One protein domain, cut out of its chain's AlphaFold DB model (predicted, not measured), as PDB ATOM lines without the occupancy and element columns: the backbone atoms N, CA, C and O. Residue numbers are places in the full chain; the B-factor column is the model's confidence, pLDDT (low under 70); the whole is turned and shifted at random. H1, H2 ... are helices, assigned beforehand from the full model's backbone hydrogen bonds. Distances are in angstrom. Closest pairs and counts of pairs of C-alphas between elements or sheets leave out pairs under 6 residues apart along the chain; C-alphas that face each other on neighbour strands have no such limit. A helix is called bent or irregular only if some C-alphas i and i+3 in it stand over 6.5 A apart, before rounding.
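What this domain is: This is residues 36 to 104 of the 107 residues of a protein of Klebsiella grimontii (UniProt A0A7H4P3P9). With little regular structure, this is a loose, elongated body of loops, with H3 at one end, H1 at the other and short H2 between. Residues 36 to 55, with no named element, run from H3's end to H1's; residues 44 to 45 pair antiparallel with 86 to 87. The printed part has 69 residues: helices H1, H2, H3 in order, no named strand, class all helix, 27 residues in named elements. The radius of gyration of the C-alphas is 14.3 A; the spans are 46 by 25 by 20 A.

How they stand to each other: H3, residues 90 to 102, is apart from H2, residues 71 to 76, and from H1, residues 56 to 63. H1 and H2 are only just apart, at 8.1 A between closest C-alphas. Every O i to N i+4 pair is within hydrogen-bond range in H3, 2 of 4 in H1, 1 of 2 in H2.

Where its parts are: H3, 18.3 A long, ends at C-alpha 102 (-1.694, -36.691, 45.445). H1, 11.5 A, begins at C-alpha 56 (-4.237, 5.583, 32.136); it is only just irregular, C-alphas 57 and 60 being 6.9 A apart. H2 measures 8.8 A.

The domain as a whole: The farthest C-alphas, Cys 56 and Ala 104, are 47.1 A apart. The H2 to H3 link is long. The printed part has no cut; no printed residue is under 70 in pLDDT.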
ATOM      1  N   THR A  36       9.473 -36.227  40.040       94.25
ATOM      2  CA  THR A  36      10.069 -34.920  40.343       94.25
ATOM      3  C   THR A  36       9.818 -33.947  39.195       94.25
ATOM      4  O   THR A  36      10.156 -34.246  38.048       94.25
ATOM      5  N   LEU A  37       9.272 -32.769  39.506       94.94
ATOM      6  CA  LEU A  37       9.288 -31.613  38.610       94.94
ATOM      7  C   LEU A  37      10.624 -30.885  38.782       94.94
ATOM      8  O   LEU A  37      10.962 -30.428  39.870       94.94
ATOM      9  N   MET A  38      11.427 -30.842  37.720       94.75
ATOM     10  CA  MET A  38      12.833 -30.418  37.807       94.75
ATOM     11  C   MET A  38      13.023 -28.897  37.877       94.75
ATOM     12  O   MET A  38      14.116 -28.444  38.216       94.75
ATOM     13  N   HIS A  39      12.003 -28.114  37.524       97.44
ATOM     14  CA  HIS A  39      12.067 -26.657  37.509       97.44
ATOM     15  C   HIS A  39      10.693 -26.079  37.823       97.44
ATOM     16  O   HIS A  39       9.845 -26.030  36.945       97.44
ATOM     17  N   GLU A  40      10.511 -25.591  39.043       96.50
ATOM     18  CA  GLU A  40       9.284 -24.925  39.476       96.50
ATOM     19  C   GLU A  40       9.625 -23.742  40.385       96.50
ATOM     20  O   GLU A  40      10.692 -23.701  41.010       96.50
ATOM     21  N   HIS A  41       8.700 -22.791  40.489       97.06
ATOM     22  CA  HIS A  41       8.788 -21.676  41.423       97.06
ATOM     23  C   HIS A  41       7.697 -21.813  42.488       97.06
ATOM     24  O   HIS A  41       6.543 -21.512  42.222       97.06
ATOM     25  N   ILE A  42       8.065 -22.260  43.695       96.81
ATOM     26  CA  ILE A  42       7.116 -22.352  44.824       96.81
ATOM     27  C   ILE A  42       6.764 -20.948  45.329       96.81
ATOM     28  O   ILE A  42       5.601 -20.628  45.529       96.81
ATOM     29  N   LEU A  43       7.789 -20.111  45.515       97.62
ATOM     30  CA  LEU A  43       7.657 -18.691  45.820       97.62
ATOM     31  C   LEU A  43       8.506 -17.897  44.828       97.62
ATOM     32  O   LEU A  43       9.610 -18.326  44.470       97.62
ATOM     33  N   LEU A  44       8.004 -16.746  44.389       97.25
ATOM     34  CA  LEU A  44       8.635 -15.945  43.343       97.25
ATOM     35  C   LEU A  44       8.321 -14.462  43.507       97.25
ATOM     36  O   LEU A  44       7.159 -14.075  43.594       97.25
ATOM     37  N   ASP A  45       9.364 -13.637  43.438       97.06
ATOM     38  CA  ASP A  45       9.239 -12.209  43.158       97.06
ATOM     39  C   ASP A  45       9.660 -11.935  41.709       97.06
ATOM     40  O   ASP A  45      10.852 -11.876  41.392       97.06
ATOM     41  N   ALA A  46       8.683 -11.773  40.818       95.31
ATOM     42  CA  ALA A  46       8.908 -11.349  39.442       95.31
ATOM     43  C   ALA A  46       8.532  -9.873  39.223       95.31
ATOM     44  O   ALA A  46       8.361  -9.448  38.082       95.31
ATOM     45  N   SER A  47       8.459  -9.053  40.280       91.00
ATOM     46  CA  SER A  47       8.126  -7.623  40.172       91.00
ATOM     47  C   SER A  47       9.077  -6.843  39.257       91.00
ATOM     48  O   SER A  47       8.661  -5.897  38.597       91.00
ATOM     49  N   GLY A  48      10.335  -7.278  39.124       93.06
ATOM     50  CA  GLY A  48      11.290  -6.710  38.164       93.06
ATOM     51  C   GLY A  48      10.971  -6.994  36.688       93.06
ATOM     52  O   GLY A  48      11.618  -6.431  35.806       93.06
ATOM     53  N   LYS A  49      10.014  -7.885  36.401       92.62
ATOM     54  CA  LYS A  49       9.495  -8.179  35.054       92.62
ATOM     55  C   LYS A  49       8.172  -7.478  34.762       92.62
ATOM     56  O   LYS A  49       7.775  -7.441  33.601       92.62
ATOM     57  N   TRP A  50       7.514  -6.936  35.785       94.25
ATOM     58  CA  TRP A  50       6.267  -6.205  35.628       94.25
ATOM     59  C   TRP A  50       6.491  -4.943  34.791       94.25
ATOM     60  O   TRP A  50       7.422  -4.170  35.041       94.25
ATOM     61  N   VAL A  51       5.632  -4.736  33.791       86.50
ATOM     62  CA  VAL A  51       5.696  -3.567  32.908       86.50
ATOM     63  C   VAL A  51       4.498  -2.668  33.208       86.50
ATOM     64  O   VAL A  51       3.361  -3.093  32.991       86.50
ATOM     65  N   PRO A  52       4.712  -1.429  33.687       86.62
ATOM     66  CA  PRO A  52       3.608  -0.520  33.958       86.62
ATOM     67  C   PRO A  52       2.865  -0.166  32.659       86.62
ATOM     68  O   PRO A  52       3.504   0.008  31.615       86.62
ATOM     69  N   PRO A  53       1.529  -0.013  32.701       89.94
ATOM     70  CA  PRO A  53       0.754   0.354  31.523       89.94
ATOM     71  C   PRO A  53       1.122   1.758  31.035       89.94
ATOM     72  O   PRO A  53       1.344   2.672  31.832       89.94
ATOM     73  N   CYS A  54       1.152   1.946  29.714       87.75
ATOM     74  CA  CYS A  54       1.410   3.253  29.106       87.75
ATOM     75  C   CYS A  54       0.179   4.176  29.137       87.75
ATOM     76  O   CYS A  54       0.329   5.395  29.233       87.75
ATOM     77  N   CYS A  55      -1.027   3.605  29.083       90.31
ATOM     78  CA  CYS A  55      -2.295   4.326  29.071       90.31
ATOM     79  C   CYS A  55      -2.953   4.324  30.457       90.31
ATOM     80  O   CYS A  55      -3.015   3.301  31.138       90.31
ATOM     81  N   CYS A  56      -3.526   5.463  30.858       90.94
ATOM     82  CA  CYS A  56      -4.237   5.583  32.136       90.94
ATOM     83  C   CYS A  56      -5.467   4.667  32.236       90.94
ATOM     84  O   CYS A  56      -5.831   4.282  33.346       90.94
ATOM     85  N   SER A  57      -6.096   4.327  31.104       92.12
ATOM     86  CA  SER A  57      -7.231   3.398  31.040       92.12
ATOM     87  C   SER A  57      -6.883   2.027  31.611       92.12
ATOM     88  O   SER A  57      -7.691   1.441  32.319       92.12
ATOM     89  N   ASP A  58      -5.656   1.559  31.388       91.31
ATOM     90  CA  ASP A  58      -5.275   0.169  31.661       91.31
ATOM     91  C   ASP A  58      -4.726   0.003  33.083       91.31
ATOM     92  O   ASP A  58      -4.461  -1.104  33.552       91.31
ATOM     93  N   ARG A  59      -4.583   1.112  33.820       92.56
ATOM     94  CA  ARG A  59      -4.087   1.108  35.199       92.56
ATOM     95  C   ARG A  59      -4.958   0.268  36.123       92.56
ATOM     96  O   ARG A  59      -4.430  -0.358  37.037       92.56
ATOM     97  N   HIS A  60      -6.270   0.240  35.885       91.69
ATOM     98  CA  HIS A  60      -7.153  -0.595  36.691       91.69
ATOM     99  C   HIS A  60      -6.860  -2.088  36.482       91.69
ATOM    100  O   HIS A  60      -6.936  -2.837  37.445       91.69
ATOM    101  N   LEU A  61      -6.490  -2.518  35.267       90.88
ATOM    102  CA  LEU A  61      -6.130  -3.910  34.974       90.88
ATOM    103  C   LEU A  61      -4.768  -4.273  35.568       90.88
ATOM    104  O   LEU A  61      -4.594  -5.370  36.086       90.88
ATOM    105  N   ALA A  62      -3.813  -3.343  35.517       93.69
ATOM    106  CA  ALA A  62      -2.454  -3.590  35.988       93.69
ATOM    107  C   ALA A  62      -2.339  -3.733  37.516       93.69
ATOM    108  O   ALA A  62      -1.469  -4.453  38.005       93.69
ATOM    109  N   GLU A  63      -3.188  -3.031  38.268       93.38
ATOM    110  CA  GLU A  63      -3.130  -2.990  39.737       93.38
ATOM    111  C   GLU A  63      -4.236  -3.819  40.412       93.38
ATOM    112  O   GLU A  63      -4.191  -4.019  41.625       93.38
ATOM    113  N   MET A  64      -5.250  -4.289  39.674       94.25
ATOM    114  CA  MET A  64      -6.279  -5.141  40.273       94.25
ATOM    115  C   MET A  64      -5.734  -6.548  40.571       94.25
ATOM    116  O   MET A  64      -4.928  -7.063  39.789       94.25
ATOM    117  N   PRO A  65      -6.217  -7.203  41.644       95.75
ATOM    118  CA  PRO A  65      -5.872  -8.595  41.915       95.75
ATOM    119  C   PRO A  65      -6.277  -9.522  40.765       95.75
ATOM    120  O   PRO A  65      -7.219  -9.217  40.021       95.75
ATOM    121  N   VAL A  66      -5.615 -10.670  40.646       95.69
ATOM    122  CA  VAL A  66      -6.022 -11.740  39.726       95.69
ATOM    123  C   VAL A  66      -7.408 -12.246  40.127       95.69
ATOM    124  O   VAL A  66      -7.637 -12.654  41.266       95.69
ATOM    125  N   LYS A  67      -8.362 -12.186  39.195       96.06
ATOM    126  CA  LYS A  67      -9.751 -12.614  39.395       96.06
ATOM    127  C   LYS A  67     -10.344 -13.132  38.092       96.06
ATOM    128  O   LYS A  67      -9.819 -12.888  37.012       96.06
ATOM    129  N   MET A  68     -11.486 -13.809  38.171       97.00
ATOM    130  CA  MET A  68     -12.151 -14.349  36.980       97.00
ATOM    131  C   MET A  68     -12.412 -13.290  35.899       97.00
ATOM    132  O   MET A  68     -12.333 -13.599  34.713       97.00
ATOM    133  N   GLU A  69     -12.674 -12.043  36.289       95.81
ATOM    134  CA  GLU A  69     -12.997 -10.948  35.375       95.81
ATOM    135  C   GLU A  69     -11.811 -10.488  34.514       95.81
ATOM    136  O   GLU A  69     -12.040  -9.909  33.453       95.81
ATOM    137  N   ASN A  70     -10.562 -10.725  34.939       94.44
ATOM    138  CA  ASN A  70      -9.368 -10.264  34.220       94.44
ATOM    139  C   ASN A  70      -8.518 -11.388  33.609       94.44
ATOM    140  O   ASN A  70      -7.527 -11.092  32.942       94.44
ATOM    141  N   LEU A  71      -8.917 -12.660  33.745       96.19
ATOM    142  CA  LEU A  71      -8.157 -13.790  33.191       96.19
ATOM    143  C   LEU A  71      -7.960 -13.709  31.672       96.19
ATOM    144  O   LEU A  71      -6.919 -14.130  31.171       96.19
ATOM    145  N   GLY A  72      -8.930 -13.150  30.939       96.00
ATOM    146  CA  GLY A  72      -8.805 -12.938  29.495       96.00
ATOM    147  C   GLY A  72      -7.602 -12.059  29.146       96.00
ATOM    148  O   GLY A  72      -6.769 -12.450  28.333       96.00
ATOM    149  N   GLU A  73      -7.456 -10.926  29.830       93.25
ATOM    150  CA  GLU A  73      -6.334 -10.000  29.634       93.25
ATOM    151  C   GLU A  73      -5.003 -10.629  30.067       93.25
ATOM    152  O   GLU A  73      -4.013 -10.589  29.333       93.25
ATOM    153  N   LEU A  74      -4.985 -11.303  31.224       93.81
ATOM    154  CA  LEU A  74      -3.778 -11.952  31.746       93.81
ATOM    155  C   LEU A  74      -3.285 -13.098  30.859       93.81
ATOM    156  O   LEU A  74      -2.081 -13.339  30.792       93.81
ATOM    157  N   SER A  75      -4.187 -13.776  30.146       95.31
ATOM    158  CA  SER A  75      -3.808 -14.813  29.181       95.31
ATOM    159  C   SER A  75      -3.026 -14.257  27.984       95.31
ATOM    160  O   SER A  75      -2.217 -14.974  27.396       95.31
ATOM    161  N   LEU A  76      -3.236 -12.980  27.644       93.94
ATOM    162  CA  LEU A  76      -2.540 -12.286  26.560       93.94
ATOM    163  C   LEU A  76      -1.257 -11.607  27.048       93.94
ATOM    164  O   LEU A  76      -0.253 -11.603  26.333       93.94
ATOM    165  N   ASN A  77      -1.277 -11.031  28.251       92.25
ATOM    166  CA  ASN A  77      -0.125 -10.353  28.833       92.25
ATOM    167  C   ASN A  77      -0.033 -10.588  30.353       92.25
ATOM    168  O   ASN A  77      -0.435  -9.729  31.141       92.25
ATOM    169  N   PRO A  78       0.554 -11.711  30.804       92.38
ATOM    170  CA  PRO A  78       0.609 -12.049  32.226       92.38
ATOM    171  C   PRO A  78       1.455 -11.067  33.046       92.38
ATOM    172  O   PRO A  78       1.244 -10.929  34.249       92.38
ATOM    173  N   LEU A  79       2.396 -10.367  32.403       93.88
ATOM    174  CA  LEU A  79       3.292  -9.404  33.051       93.88
ATOM    175  C   LEU A  79       2.664  -8.014  33.226       93.88
ATOM    176  O   LEU A  79       3.320  -7.119  33.761       93.88
ATOM    177  N   MET A  80       1.421  -7.804  32.775       92.75
ATOM    178  CA  MET A  80       0.728  -6.526  32.963       92.75
ATOM    179  C   MET A  80       0.179  -6.352  34.380       92.75
ATOM    180  O   MET A  80       0.097  -5.224  34.863       92.75
ATOM    181  N   SER A  81      -0.185  -7.451  35.051       94.69
ATOM    182  CA  SER A  81      -0.675  -7.414  36.428       94.69
ATOM    183  C   SER A  81       0.482  -7.516  37.404       94.69
ATOM    184  O   SER A  81       1.290  -8.445  37.346       94.69
ATOM    185  N   ARG A  82       0.544  -6.554  38.326       94.25
ATOM    186  CA  ARG A  82       1.501  -6.577  39.430       94.25
ATOM    187  C   ARG A  82       1.275  -7.794  40.327       94.25
ATOM    188  O   ARG A  82       2.247  -8.428  40.726       94.25
ATOM    189  N   ASP A  83       0.012  -8.104  40.604       95.31
ATOM    190  CA  ASP A  83      -0.413  -9.216  41.459       95.31
ATOM    191  C   ASP A  83       0.026 -10.565  40.868       95.31
ATOM    192  O   ASP A  83       0.666 -11.365  41.540       95.31
ATOM    193  N   ASN A  84      -0.168 -10.761  39.558       95.50
ATOM    194  CA  ASN A  84       0.249 -11.981  38.857       95.50
ATOM    195  C   ASN A  84       1.781 -12.173  38.784       95.50
ATOM    196  O   ASN A  84       2.263 -13.265  38.493       95.50
ATOM    197  N   CYS A  85       2.571 -11.123  39.028       96.19
ATOM    198  CA  CYS A  85       4.035 -11.201  39.041       96.19
ATOM    199  C   CYS A  85       4.602 -11.659  40.397       96.19
ATOM    200  O   CYS A  85       5.818 -11.592  40.600       96.19
ATOM    201  N   GLN A  86       3.758 -12.076  41.341       95.81
ATOM    202  CA  GLN A  86       4.166 -12.439  42.694       95.81
ATOM    203  C   GLN A  86       3.525 -13.765  43.109       95.81
ATOM    204  O   GLN A  86       2.317 -13.937  43.027       95.81
ATOM    205  N   LEU A  87       4.347 -14.695  43.597       97.06
ATOM    206  CA  LEU A  87       3.903 -15.940  44.226       97.06
ATOM    207  C   LEU A  87       4.356 -15.906  45.687       97.06
ATOM    208  O   LEU A  87       5.446 -16.379  46.013       97.06
ATOM    209  N   PHE A  88       3.569 -15.261  46.550       97.12
ATOM    210  CA  PHE A  88       3.917 -15.054  47.965       97.12
ATOM    211  C   PHE A  88       2.947 -15.703  48.955       97.12
ATOM    212  O   PHE A  88       3.259 -15.769  50.144       97.12
ATOM    213  N   ASP A  89       1.795 -16.184  48.491       97.44
ATOM    214  CA  ASP A  89       0.827 -16.856  49.351       97.44
ATOM    215  C   ASP A  89       1.274 -18.299  49.634       97.44
ATOM    216  O   ASP A  89       1.218 -19.185  48.777       97.44
ATOM    217  N   VAL A  90       1.759 -18.517  50.857       97.81
ATOM    218  CA  VAL A  90       2.266 -19.817  51.311       97.81
ATOM    219  C   VAL A  90       1.140 -20.841  51.453       97.81
ATOM    220  O   VAL A  90       1.369 -22.020  51.188       97.81
ATOM    221  N   ASP A  91      -0.064 -20.418  51.840       98.31
ATOM    222  CA  ASP A  91      -1.190 -21.331  52.035       98.31
ATOM    223  C   ASP A  91      -1.667 -21.872  50.680       98.31
ATOM    224  O   ASP A  91      -1.850 -23.084  50.527       98.31
ATOM    225  N   VAL A  92      -1.749 -21.003  49.665       97.44
ATOM    226  CA  VAL A  92      -2.022 -21.408  48.275       97.44
ATOM    227  C   VAL A  92      -0.925 -22.336  47.752       97.44
ATOM    228  O   VAL A  92      -1.233 -23.402  47.217       97.44
ATOM    229  N   ALA A  93       0.354 -22.000  47.964       97.81
ATOM    230  CA  ALA A  93       1.466 -22.846  47.528       97.81
ATOM    231  C   ALA A  93       1.411 -24.254  48.155       97.81
ATOM    232  O   ALA A  93       1.641 -25.255  47.473       97.81
ATOM    233  N   ILE A  94       1.062 -24.363  49.443       97.50
ATOM    234  CA  ILE A  94       0.874 -25.654  50.124       97.50
ATOM    235  C   ILE A  94      -0.299 -26.431  49.512       97.50
ATOM    236  O   ILE A  94      -0.185 -27.645  49.302       97.50
ATOM    237  N   GLU A  95      -1.419 -25.769  49.221       98.00
ATOM    238  CA  GLU A  95      -2.577 -26.409  48.593       98.00
ATOM    239  C   GLU A  95      -2.218 -26.980  47.211       98.00
ATOM    240  O   GLU A  95      -2.535 -28.132  46.903       98.00
ATOM    241  N   GLU A  96      -1.506 -26.211  46.386       97.00
ATOM    242  CA  GLU A  96      -1.077 -26.638  45.052       97.00
ATOM    243  C   GLU A  96      -0.056 -27.782  45.097       97.00
ATOM    244  O   GLU A  96      -0.222 -28.791  44.402       97.00
ATOM    245  N   LEU A  97       0.939 -27.709  45.984       96.44
ATOM    246  CA  LEU A  97       1.890 -28.805  46.206       96.44
ATOM    247  C   LEU A  97       1.202 -30.071  46.733       96.44
ATOM    248  O   LEU A  97       1.597 -31.191  46.394       96.44
ATOM    249  N   THR A  98       0.126 -29.928  47.510       96.12
ATOM    250  CA  THR A  98      -0.674 -31.071  47.970       96.12
ATOM    251  C   THR A  98      -1.334 -31.802  46.796       96.12
ATOM    252  O   THR A  98      -1.383 -33.037  46.796       96.12
ATOM    253  N   LYS A  99      -1.768 -31.080  45.753       95.56
ATOM    254  CA  LYS A  99      -2.303 -31.679  44.516       95.56
ATOM    255  C   LYS A  99      -1.224 -32.479  43.780       95.56
ATOM    256  O   LYS A  99      -1.482 -33.609  43.370       95.56
ATOM    257  N   TYR A 100      -0.003 -31.950  43.685       94.88
ATOM    258  CA  TYR A 100       1.140 -32.679  43.120       94.88
ATOM    259  C   TYR A 100       1.445 -33.970  43.895       94.88
ATOM    260  O   TYR A 100       1.557 -35.053  43.310       94.88
ATOM    261  N   ARG A 101       1.499 -33.882  45.228       93.44
ATOM    262  CA  ARG A 101       1.721 -35.036  46.106       93.44
ATOM    263  C   ARG A 101       0.655 -36.123  45.927       93.44
ATOM    264  O   ARG A 101       0.977 -37.309  45.990       93.44
ATOM    265  N   ALA A 102      -0.602 -35.744  45.682       93.44
ATOM    266  CA  ALA A 102      -1.694 -36.691  45.445       93.44
ATOM    267  C   ALA A 102      -1.518 -37.518  44.153       93.44
ATOM    268  O   ALA A 102      -2.021 -38.638  44.074       93.44
ATOM    269  N   LEU A 103      -0.766 -37.014  43.167       90.88
ATOM    270  CA  LEU A 103      -0.511 -37.660  41.869       90.88
ATOM    271  C   LEU A 103       0.821 -38.434  41.822       90.88
ATOM    272  O   LEU A 103       1.436 -38.558  40.767       90.88
ATOM    273  N   ALA A 104       1.261 -38.976  42.963       81.31
ATOM    274  CA  ALA A 104       2.519 -39.714  43.148       81.31
ATOM    275  C   ALA A 104       3.807 -38.869  43.167       81.31
ATOM    276  O   ALA A 104       4.905 -39.433  43.243       81.31
TER     277      ALA A 104